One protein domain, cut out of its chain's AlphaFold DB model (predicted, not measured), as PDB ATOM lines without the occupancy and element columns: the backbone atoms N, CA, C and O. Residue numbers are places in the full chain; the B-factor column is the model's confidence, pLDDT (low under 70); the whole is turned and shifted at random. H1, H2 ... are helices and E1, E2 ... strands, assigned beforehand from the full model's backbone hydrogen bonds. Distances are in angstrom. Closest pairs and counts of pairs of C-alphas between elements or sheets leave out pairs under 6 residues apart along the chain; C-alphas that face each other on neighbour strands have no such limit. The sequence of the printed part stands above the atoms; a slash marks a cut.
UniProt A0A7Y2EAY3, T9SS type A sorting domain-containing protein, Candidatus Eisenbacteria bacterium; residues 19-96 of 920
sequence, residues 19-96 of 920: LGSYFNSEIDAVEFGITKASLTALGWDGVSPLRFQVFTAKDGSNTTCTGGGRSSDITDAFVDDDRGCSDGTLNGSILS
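AT A GLANCE: This is residues 19 to 96 of the 920 residues of the protein "T9SS type A sorting domain-containing protein" of Candidatus Eisenbacteria bacterium (UniProt A0A7Y2EAY3). With little regular structure, the model has a long hairpin, E1 and E2, followed by a short helix, H1, on one side, and a small hairpin, E3 and E4, among long loops on the other. The printed part has 78 residues, 25 of them in named elements, ordered E1, E2, H1, E3, E4; both two-stranded sheets are antiparallel, the class mixed. It is loose, radius of gyration of the C-alphas 15.6 A, spanning 39 by 34 by 18 A.

HOW THE PARTS SIT: E1, residues 19 to 24, and E2, residues 29 to 34, form an antiparallel hairpin; N 22 and O 31, 3.0 A apart, are within hydrogen-bond range. In H1, residues 36 to 41, apart from E1, every O i to N i+4 pair is within range. E3, residues 55 to 57, and E4, residues 74 to 77, form an antiparallel hairpin, with N 56 and O 76 at 2.8 A.

IN THESE COORDINATES: E1, 16.8 A long, begins at C-alpha 19, (153.241, 21.074, -30.826); E2 measures 16.2 A. E4 ends at C-alpha 77, (160.396, 0.228, -20.196).

THE WHOLE: The printed part has no cut. Links H1 to E3 and E3 to E4 are long. Residues 61 to 71 have pLDDT under 70.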
ATOM      1  N   LEU A  19     153.099  19.646 -31.109       90.44
ATOM      2  CA  LEU A  19     153.241  21.074 -30.826       90.44
ATOM      3  C   LEU A  19     154.649  21.446 -30.350       90.44
ATOM      4  O   LEU A  19     155.031  22.608 -30.443       90.44
ATOM      5  N   GLY A  20     155.419  20.471 -29.867       88.81
ATOM      6  CA  GLY A  20     156.768  20.673 -29.350       88.81
ATOM      7  C   GLY A  20     157.037  19.836 -28.106       88.81
ATOM      8  O   GLY A  20     156.157  19.136 -27.601       88.81
ATOM      9  N   SER A  21     158.277  19.897 -27.633       89.12
ATOM     10  CA  SER A  21     158.669  19.367 -26.332       89.12
ATOM     11  C   SER A  21     159.489  20.385 -25.572       89.12
ATOM     12  O   SER A  21     160.176  21.217 -26.169       89.12
ATOM     13  N   TYR A  22     159.427  20.277 -24.255       89.06
ATOM     14  CA  TYR A  22     160.287  20.997 -23.340       89.06
ATOM     15  C   TYR A  22     160.908  19.995 -22.372       89.06
ATOM     16  O   TYR A  22     160.219  19.122 -21.855       89.06
ATOM     17  N   PHE A  23     162.218  20.098 -22.175       89.12
ATOM     18  CA  PHE A  23     162.971  19.258 -21.251       89.12
ATOM     19  C   PHE A  23     163.557  20.170 -20.189       89.12
ATOM     20  O   PHE A  23     164.226  21.146 -20.536       89.12
ATOM     21  N   ASN A  24     163.328  19.845 -18.924       91.12
ATOM     22  CA  ASN A  24     163.863  20.588 -17.799       91.12
ATOM     23  C   ASN A  24     164.525  19.628 -16.813       91.12
ATOM     24  O   ASN A  24     163.843  18.962 -16.037       91.12
ATOM     25  N   SER A  25     165.856  19.560 -16.855       89.62
ATOM     26  CA  SER A  25     166.632  18.711 -15.947       89.62
ATOM     27  C   SER A  25     166.563  19.178 -14.493       89.62
ATOM     28  O   SER A  25     166.615  18.342 -13.599       89.62
ATOM     29  N   GLU A  26     166.359  20.480 -14.255       91.75
ATOM     30  CA  GLU A  26     166.278  21.062 -12.904       91.75
ATOM     31  C   GLU A  26     165.068  20.556 -12.106       91.75
ATOM     32  O   GLU A  26     165.032  20.726 -10.894       91.75
ATOM     33  N   ILE A  27     164.056  19.979 -12.763       91.75
ATOM     34  CA  ILE A  27     162.845  19.415 -12.135       91.75
ATOM     35  C   ILE A  27     162.512  18.012 -12.671       91.75
ATOM     36  O   ILE A  27     161.373  17.581 -12.561       91.75
ATOM     37  N   ASP A  28     163.466  17.340 -13.329       89.94
ATOM     38  CA  ASP A  28     163.296  16.012 -13.957       89.94
ATOM     39  C   ASP A  28     162.057  15.856 -14.852       89.94
ATOM     40  O   ASP A  28     161.491  14.771 -15.004       89.94
ATOM     41  N   ALA A  29     161.650  16.944 -15.502       87.94
ATOM     42  CA  ALA A  29     160.420  16.978 -16.271       87.94
ATOM     43  C   ALA A  29     160.680  16.968 -17.777       87.94
ATOM     44  O   ALA A  29     161.576  17.637 -18.307       87.94
ATOM     45  N   VAL A  30     159.806  16.259 -18.489       87.06
ATOM     46  CA  VAL A  30     159.620  16.411 -19.929       87.06
ATOM     47  C   VAL A  30     158.150  16.666 -20.230       87.06
ATOM     48  O   VAL A  30     157.270  15.935 -19.784       87.06
ATOM     49  N   GLU A  31     157.885  17.695 -21.025       88.44
ATOM     50  CA  GLU A  31     156.553  18.013 -21.524       88.44
ATOM     51  C   GLU A  31     156.496  17.758 -23.032       88.44
ATOM     52  O   GLU A  31     157.379  18.186 -23.778       88.44
ATOM     53  N   PHE A  32     155.444  17.079 -23.496       88.00
ATOM     54  CA  PHE A  32     155.160  16.870 -24.916       88.00
ATOM     55  C   PHE A  32     153.789  17.446 -25.265       88.00
ATOM     56  O   PHE A  32     152.756  16.950 -24.819       88.00
ATOM     57  N   GLY A  33     153.763  18.460 -26.125       91.12
ATOM     58  CA  GLY A  33     152.516  19.028 -26.616       91.12
ATOM     59  C   GLY A  33     151.956  18.206 -27.776       91.12
ATOM     60  O   GLY A  33     152.574  18.129 -28.839       91.12
ATOM     61  N   ILE A  34     150.764  17.630 -27.611       90.75
ATOM     62  CA  ILE A  34     150.032  16.926 -28.675       90.75
ATOM     63  C   ILE A  34     148.643  17.549 -28.818       90.75
ATOM     64  O   ILE A  34     147.928  17.771 -27.843       90.75
ATOM     65  N   THR A  35     148.233  17.839 -30.051       92.06
ATOM     66  CA  THR A  35     146.903  18.407 -30.301       92.06
ATOM     67  C   THR A  35     145.797  17.406 -29.966       92.06
ATOM     68  O   THR A  35     145.782  16.278 -30.464       92.06
ATOM     69  N   LYS A  36     144.786  17.856 -29.209       90.88
ATOM     70  CA  LYS A  36     143.576  17.061 -28.926       90.88
ATOM     71  C   LYS A  36     142.915  16.537 -30.205       90.88
ATOM     72  O   LYS A  36     142.499  15.387 -30.242       90.88
ATOM     73  N   ALA A  37     142.877  17.357 -31.259       91.50
ATOM     74  CA  ALA A  37     142.319  16.977 -32.556       91.50
ATOM     75  C   ALA A  37     143.005  15.735 -33.155       91.50
ATOM     76  O   ALA A  37     142.318  14.860 -33.680       91.50
ATOM     77  N   SER A  38     144.334  15.631 -33.031       91.62
ATOM     78  CA  SER A  38     145.082  14.471 -33.531       91.62
ATOM     79  C   SER A  38     144.762  13.211 -32.738       91.62
ATOM     80  O   SER A  38     144.498  12.176 -33.340       91.62
ATOM     81  N   LEU A  39     144.684  13.302 -31.408       90.00
ATOM     82  CA  LEU A  39     144.284  12.168 -30.567       90.00
ATOM     83  C   LEU A  39     142.851  11.712 -30.876       90.00
ATOM     84  O   LEU A  39     142.601  10.519 -31.024       90.00
ATOM     85  N   THR A  40     141.914  12.649 -31.053       92.31
ATOM     86  CA  THR A  40     140.529  12.301 -31.413       92.31
ATOM     87  C   THR A  40     140.411  11.703 -32.813       92.31
ATOM     88  O   THR A  40     139.600  10.806 -33.030       92.31
ATOM     89  N   ALA A  41     141.241  12.147 -33.764       89.81
ATOM     90  CA  ALA A  41     141.296  11.565 -35.105       89.81
ATOM     91  C   ALA A  41     141.848  10.128 -35.094       89.81
ATOM     92  O   ALA A  41     141.455   9.326 -35.938       89.81
ATOM     93  N   LEU A  42     142.703   9.804 -34.120       88.88
ATOM     94  CA  LEU A  42     143.226   8.459 -33.859       88.88
ATOM     95  C   LEU A  42     142.281   7.594 -33.003       88.88
ATOM     96  O   LEU A  42     142.621   6.464 -32.668       88.88
ATOM     97  N   GLY A  43     141.086   8.092 -32.669       89.62
ATOM     98  CA  GLY A  43     140.043   7.313 -32.000       89.62
ATOM     99  C   GLY A  43     139.918   7.532 -30.494       89.62
ATOM    100  O   GLY A  43     139.092   6.869 -29.869       89.62
ATOM    101  N   TRP A  44     140.664   8.469 -29.897       91.62
ATOM    102  CA  TRP A  44     140.396   8.887 -28.519       91.62
ATOM    103  C   TRP A  44     139.054   9.631 -28.438       91.62
ATOM    104  O   TRP A  44     138.800  10.572 -29.186       91.62
ATOM    105  N   ASP A  45     138.184   9.245 -27.511       91.25
ATOM    106  CA  ASP A  45     136.857   9.856 -27.320       91.25
ATOM    107  C   ASP A  45     136.907  11.242 -26.644       91.25
ATOM    108  O   ASP A  45     135.890  11.931 -26.528       91.25
ATOM    109  N   GLY A  46     138.096  11.670 -26.211       88.44
ATOM    110  CA  GLY A  46     138.327  12.946 -25.550       88.44
ATOM    111  C   GLY A  46     137.990  12.970 -24.061       88.44
ATOM    112  O   GLY A  46     138.059  14.064 -23.488       88.44
ATOM    113  N   VAL A  47     137.616  11.827 -23.467       89.25
ATOM    114  CA  VAL A  47     137.207  11.691 -22.055       89.25
ATOM    115  C   VAL A  47     137.804  10.471 -21.348       89.25
ATOM    116  O   VAL A  47     138.038  10.535 -20.145       89.25
ATOM    117  N   SER A  48     138.063   9.375 -22.058       91.19
ATOM    118  CA  SER A  48     138.672   8.168 -21.504       91.19
ATOM    119  C   SER A  48     140.105   8.452 -21.045       91.19
ATOM    120  O   SER A  48     140.809   9.206 -21.724       91.19
ATOM    121  N   PRO A  49     140.579   7.839 -19.944       92.00
ATOM    122  CA  PRO A  49     141.978   7.941 -19.546       92.00
ATOM    123  C   PRO A  49     142.913   7.523 -20.682       92.00
ATOM    124  O   PRO A  49     142.685   6.508 -21.351       92.00
ATOM    125  N   LEU A  50     143.960   8.314 -20.909       90.44
ATOM    126  CA  LEU A  50     145.015   7.949 -21.849       90.44
ATOM    127  C   LEU A  50     145.879   6.855 -21.231       90.44
ATOM    128  O   LEU A  50     146.009   6.771 -20.015       90.44
ATOM    129  N   ARG A  51     146.458   6.006 -22.074       89.00
ATOM    130  CA  ARG A  51     147.398   4.965 -21.661       89.00
ATOM    131  C   ARG A  51     148.765   5.315 -22.210       89.00
ATOM    132  O   ARG A  51     148.897   5.562 -23.409       89.00
ATOM    133  N   PHE A  52     149.755   5.335 -21.339       88.25
ATOM    134  CA  PHE A  52     151.127   5.675 -21.655       88.25
ATOM    135  C   PHE A  52     152.008   4.457 -21.466       88.25
ATOM    136  O   PHE A  52     151.857   3.707 -20.507       88.25
ATOM    137  N   GLN A  53     152.951   4.294 -22.380       86.56
ATOM    138  CA  GLN A  53     154.040   3.353 -22.232       86.56
ATOM    139  C   GLN A  53     155.317   4.106 -22.564       86.56
ATOM    140  O   GLN A  53     155.474   4.612 -23.678       86.56
ATOM    141  N   VAL A  54     156.192   4.239 -21.571       85.62
ATOM    142  CA  VAL A  54     157.467   4.944 -21.710       85.62
ATOM    143  C   VAL A  54     158.565   3.902 -21.765       85.62
ATOM    144  O   VAL A  54     158.591   2.975 -20.960       85.62
ATOM    145  N   PHE A  55     159.455   4.041 -22.738       84.69
ATOM    146  CA  PHE A  55     160.591   3.154 -22.905       84.69
ATOM    147  C   PHE A  55     161.779   3.925 -23.464       84.69
ATOM    148  O   PHE A  55     161.629   4.920 -24.178       84.69
ATOM    149  N   THR A  56     162.975   3.448 -23.146       85.06
ATOM    150  CA  THR A  56     164.216   3.918 -23.757       85.06
ATOM    151  C   THR A  56     164.717   2.869 -24.734       85.06
ATOM    152  O   THR A  56     164.559   1.668 -24.519       85.06
ATOM    153  N   ALA A  57     165.317   3.319 -25.831       80.69
ATOM    154  CA  ALA A  57     165.927   2.442 -26.816       80.69
ATOM    155  C   ALA A  57     167.346   2.913 -27.131       80.69
ATOM    156  O   ALA A  57     167.633   4.115 -27.144       80.69
ATOM    157  N   LYS A  58     168.233   1.958 -27.401       79.19
ATOM    158  CA  LYS A  58     169.608   2.207 -27.827       79.19
ATOM    159  C   LYS A  58     169.921   1.349 -29.042       79.19
ATOM    160  O   LYS A  58     169.990   0.124 -28.931       79.19
ATOM    161  N   ASP A  59     170.174   2.017 -30.164       73.44
ATOM    162  CA  ASP A  59     170.532   1.379 -31.430       73.44
ATOM    163  C   ASP A  59     171.684   0.381 -31.255       73.44
ATOM    164  O   ASP A  59     172.752   0.714 -30.726       73.44
ATOM    165  N   GLY A  60     171.474  -0.847 -31.732       70.06
ATOM    166  CA  GLY A  60     172.494  -1.893 -31.735       70.06
ATOM    167  C   GLY A  60     172.811  -2.457 -30.352       70.06
ATOM    168  O   GLY A  60     173.839  -3.124 -30.201       70.06
ATOM    169  N   SER A  61     171.960  -2.212 -29.352       66.88
ATOM    170  CA  SER A  61     172.104  -2.823 -28.028       66.88
ATOM    171  C   SER A  61     171.926  -4.340 -28.075       66.88
ATOM    172  O   SER A  61     172.524  -5.011 -27.236       66.88
ATOM    173  N   ASN A  62     171.205  -4.871 -29.084       64.75
ATOM    174  CA  ASN A  62     171.049  -6.305 -29.366       64.75
ATOM    175  C   ASN A  62     170.937  -7.121 -28.074       64.75
ATOM    176  O   ASN A  62     171.765  -8.000 -27.805       64.75
ATOM    177  N   THR A  63     169.939  -6.790 -27.252       58.16
ATOM    178  CA  THR A  63     169.660  -7.548 -26.031       58.16
ATOM    179  C   THR A  63     169.573  -9.037 -26.391       58.16
ATOM    180  O   THR A  63     169.059  -9.397 -27.454       58.16
ATOM    181  N   THR A  64     170.114  -9.934 -25.554       59.19
ATOM    182  CA  THR A  64     170.177 -11.395 -25.812       59.19
ATOM    183  C   THR A  64     168.803 -12.081 -25.783       59.19
ATOM    184  O   THR A  64     168.689 -13.274 -25.501       59.19
ATOM    185  N   CYS A  65     167.743 -11.322 -26.034       62.44
ATOM    186  CA  CYS A  65     166.360 -11.734 -26.004       62.44
ATOM    187  C   CYS A  65     166.072 -12.682 -27.169       62.44
ATOM    188  O   CYS A  65     166.417 -12.422 -28.321       62.44
ATOM    189  N   THR A  66     165.515 -13.846 -26.834       56.81
ATOM    190  CA  THR A  66     165.279 -14.958 -27.772       56.81
ATOM    191  C   THR A  66     163.799 -15.314 -27.905       56.81
ATOM    192  O   THR A  66     163.445 -16.077 -28.808       56.81
ATOM    193  N   GLY A  67     162.922 -14.745 -27.070       53.81
ATOM    194  CA  GLY A  67     161.475 -14.843 -27.229       53.81
ATOM    195  C   GLY A  67     161.006 -14.031 -28.438       53.81
ATOM    196  O   GLY A  67     161.532 -12.962 -28.729       53.81
ATOM    197  N   GLY A  68     160.089 -14.581 -29.234       53.72
ATOM    198  CA  GLY A  68     159.537 -13.913 -30.426       53.72
ATOM    199  C   GLY A  68     160.429 -13.886 -31.684       53.72
ATOM    200  O   GLY A  68     159.935 -13.591 -32.774       53.72
ATOM    201  N   GLY A  69     161.714 -14.254 -31.594       53.66
ATOM    202  CA  GLY A  69     162.604 -14.421 -32.756       53.66
ATOM    203  C   GLY A  69     163.262 -13.143 -33.302       53.66
ATOM    204  O   GLY A  69     163.717 -13.151 -34.449       53.66
ATOM    205  N   ARG A  70     163.333 -12.054 -32.519       57.25
ATOM    206  CA  ARG A  70     164.035 -10.797 -32.860       57.25
ATOM    207  C   ARG A  70     164.779 -10.242 -31.637       57.25
ATOM    208  O   ARG A  70     164.273 -10.359 -30.529       57.25
ATOM    209  N   SER A  71     165.956  -9.641 -31.840       63.69
ATOM    210  CA  SER A  71     166.647  -8.870 -30.795       63.69
ATOM    211  C   SER A  71     165.904  -7.552 -30.541       63.69
ATOM    212  O   SER A  71     165.449  -6.918 -31.494       63.69
ATOM    213  N   SER A  72     165.756  -7.156 -29.273       70.44
ATOM    214  CA  SER A  72     165.142  -5.877 -28.888       70.44
ATOM    215  C   SER A  72     166.221  -4.814 -28.681       70.44
ATOM    216  O   SER A  72     167.237  -5.086 -28.033       70.44
ATOM    217  N   ASP A  73     165.994  -3.614 -29.221       76.00
ATOM    218  CA  ASP A  73     166.821  -2.425 -28.959       76.00
ATOM    219  C   ASP A  73     166.300  -1.609 -27.757       76.00
ATOM    220  O   ASP A  73     166.893  -0.588 -27.400       76.00
ATOM    221  N   ILE A  74     165.199  -2.048 -27.129       80.69
ATOM    222  CA  ILE A  74     164.662  -1.447 -25.903       80.69
ATOM    223  C   ILE A  74     165.627  -1.741 -24.753       80.69
ATOM    224  O   ILE A  74     165.959  -2.892 -24.468       80.69
ATOM    225  N   THR A  75     166.079  -0.686 -24.087       78.00
ATOM    226  CA  THR A  75     166.976  -0.773 -22.934       78.00
ATOM    227  C   THR A  75     166.222  -0.800 -21.617       78.00
ATOM    228  O   THR A  75     166.667  -1.494 -20.703       78.00
ATOM    229  N   ASP A  76     165.080  -0.117 -21.552       81.38
ATOM    230  CA  ASP A  76     164.235   0.016 -20.365       81.38
ATOM    231  C   ASP A  76     162.789   0.328 -20.776       81.38
ATOM    232  O   ASP A  76     162.588   0.963 -21.817       81.38
ATOM    233  N   ALA A  77     161.802  -0.090 -19.987       83.00
ATOM    234  CA  ALA A  77     160.396   0.228 -20.196       83.00
ATOM    235  C   ALA A  77     159.594   0.196 -18.891       83.00
ATOM    236  O   ALA A  77     159.884  -0.575 -17.986       83.00
ATOM    237  N   PHE A  78     158.546   1.012 -18.815       75.69
ATOM    238  CA  PHE A  78     157.642   1.016 -17.665       75.69
ATOM    239  C   PHE A  78     156.746  -0.230 -17.672       75.69
ATOM    240  O   PHE A  78     156.284  -0.637 -18.728       75.69
ATOM    241  N   VAL A  79     156.452  -0.829 -16.512       77.75
ATOM    242  CA  VAL A  79     155.514  -1.972 -16.341       77.75
ATOM    243  C   VAL A  79     155.964  -3.314 -16.959       77.75
ATOM    244  O   VAL A  79     155.533  -4.363 -16.483       77.75
ATOM    245  N   ASP A  80     156.825  -3.314 -17.978       81.75
ATOM    246  CA  ASP A  80     157.330  -4.519 -18.646       81.75
ATOM    247  C   ASP A  80     158.842  -4.687 -18.458       81.75
ATOM    248  O   ASP A  80     159.643  -4.344 -19.335       81.75
ATOM    249  N   ASP A  81     159.215  -5.241 -17.301       76.44
ATOM    250  CA  ASP A  81     160.603  -5.487 -16.883       76.44
ATOM    251  C   ASP A  81     161.376  -6.380 -17.864       76.44
ATOM    252  O   ASP A  81     162.602  -6.271 -18.000       76.44
ATOM    253  N   ASP A  82     160.676  -7.281 -18.565       76.38
ATOM    254  CA  ASP A  82     161.301  -8.139 -19.564       76.38
ATOM    255  C   ASP A  82     161.509  -7.418 -20.903       76.38
ATOM    256  O   ASP A  82     162.326  -7.873 -21.700       76.38
ATOM    257  N   ARG A  83     160.885  -6.248 -21.109       79.94
ATOM    258  CA  ARG A  83     161.010  -5.375 -22.293       79.94
ATOM    259  C   ARG A  83     160.572  -6.068 -23.587       79.94
ATOM    260  O   ARG A  83     161.179  -5.868 -24.649       79.94
ATOM    261  N   GLY A  84     159.553  -6.917 -23.492       76.69
ATOM    262  CA  GLY A  84     159.060  -7.780 -24.560       76.69
ATOM    263  C   GLY A  84     160.028  -8.897 -24.946       76.69
ATOM    264  O   GLY A  84     159.967  -9.411 -26.064       76.69
ATOM    265  N   CYS A  85     160.963  -9.276 -24.072       74.44
ATOM    266  CA  CYS A  85     161.974 -10.288 -24.386       74.44
ATOM    267  C   CYS A  85     161.423 -11.714 -24.419       74.44
ATOM    268  O   CYS A  85     162.042 -12.580 -25.051       74.44
ATOM    269  N   SER A  86     160.287 -11.970 -23.769       75.88
ATOM    270  CA  SER A  86     159.657 -13.293 -23.752       75.88
ATOM    271  C   SER A  86     158.747 -13.541 -24.958       75.88
ATOM    272  O   SER A  86     158.659 -14.677 -25.434       75.88
ATOM    273  N   ASP A  87     158.097 -12.506 -25.492       78.94
ATOM    274  CA  ASP A  87     157.018 -12.635 -26.482       78.94
ATOM    275  C   ASP A  87     157.123 -11.672 -27.685       78.94
ATOM    276  O   ASP A  87     156.351 -11.794 -28.639       78.94
ATOM    277  N   GLY A  88     158.099 -10.763 -27.690       75.81
ATOM    278  CA  GLY A  88     158.287  -9.750 -28.727       75.81
ATOM    279  C   GLY A  88     157.310  -8.574 -28.650       75.81
ATOM    280  O   GLY A  88     157.210  -7.830 -29.627       75.81
ATOM    281  N   THR A  89     156.578  -8.412 -27.545       80.81
ATOM    282  CA  THR A  89     155.579  -7.357 -27.341       80.81
ATOM    283  C   THR A  89     155.929  -6.547 -26.107       80.81
ATOM    284  O   THR A  89     156.119  -7.114 -25.044       80.81
ATOM    285  N   LEU A  90     155.977  -5.218 -26.232       80.94
ATOM    286  CA  LEU A  90     156.080  -4.369 -25.051       80.94
ATOM    287  C   LEU A  90     154.718  -4.330 -24.348       80.94
ATOM    288  O   LEU A  90     153.760  -3.759 -24.877       80.94
ATOM    289  N   ASN A  91     154.630  -4.990 -23.200       84.00
ATOM    290  CA  ASN A  91     153.398  -5.185 -22.451       84.00
ATOM    291  C   ASN A  91     153.120  -4.024 -21.479       84.00
ATOM    292  O   ASN A  91     153.993  -3.234 -21.139       84.00
ATOM    293  N   GLY A  92     151.874  -3.933 -21.011       86.69
ATOM    294  CA  GLY A  92     151.490  -2.957 -19.990       86.69
ATOM    295  C   GLY A  92     151.293  -1.525 -20.498       86.69
ATOM    296  O   GLY A  92     151.511  -1.193 -21.662       86.69
ATOM    297  N   SER A  93     150.753  -0.692 -19.609       87.81
ATOM    298  CA  SER A  93     150.611   0.753 -19.792       87.81
ATOM    299  C   SER A  93     150.235   1.399 -18.464       87.81
ATOM    300  O   SER A  93     149.416   0.827 -17.744       87.81
ATOM    301  N   ILE A  94     150.715   2.611 -18.212       86.88
ATOM    302  CA  ILE A  94     150.265   3.478 -17.119       86.88
ATOM    303  C   ILE A  94     149.079   4.308 -17.610       86.88
ATOM    304  O   ILE A  94     149.144   4.932 -18.672       86.88
ATOM    305  N   LEU A  95     147.973   4.320 -16.878       87.81
ATOM    306  CA  LEU A  95     146.835   5.179 -17.191       87.81
ATOM    307  C   LEU A  95     147.096   6.610 -16.720       87.81
ATOM    308  O   LEU A  95     147.677   6.848 -15.669       87.81
ATOM    309  N   SER A  96     146.541   7.586 -17.432       85.75
ATOM    310  CA  SER A  96     146.535   8.997 -17.018       85.75
ATOM    311  C   SER A  96     145.782   9.250 -15.706       85.75
ATOM    312  O   SER A  96     145.739  10.382 -15.240       85.75
TER     313      SER A  96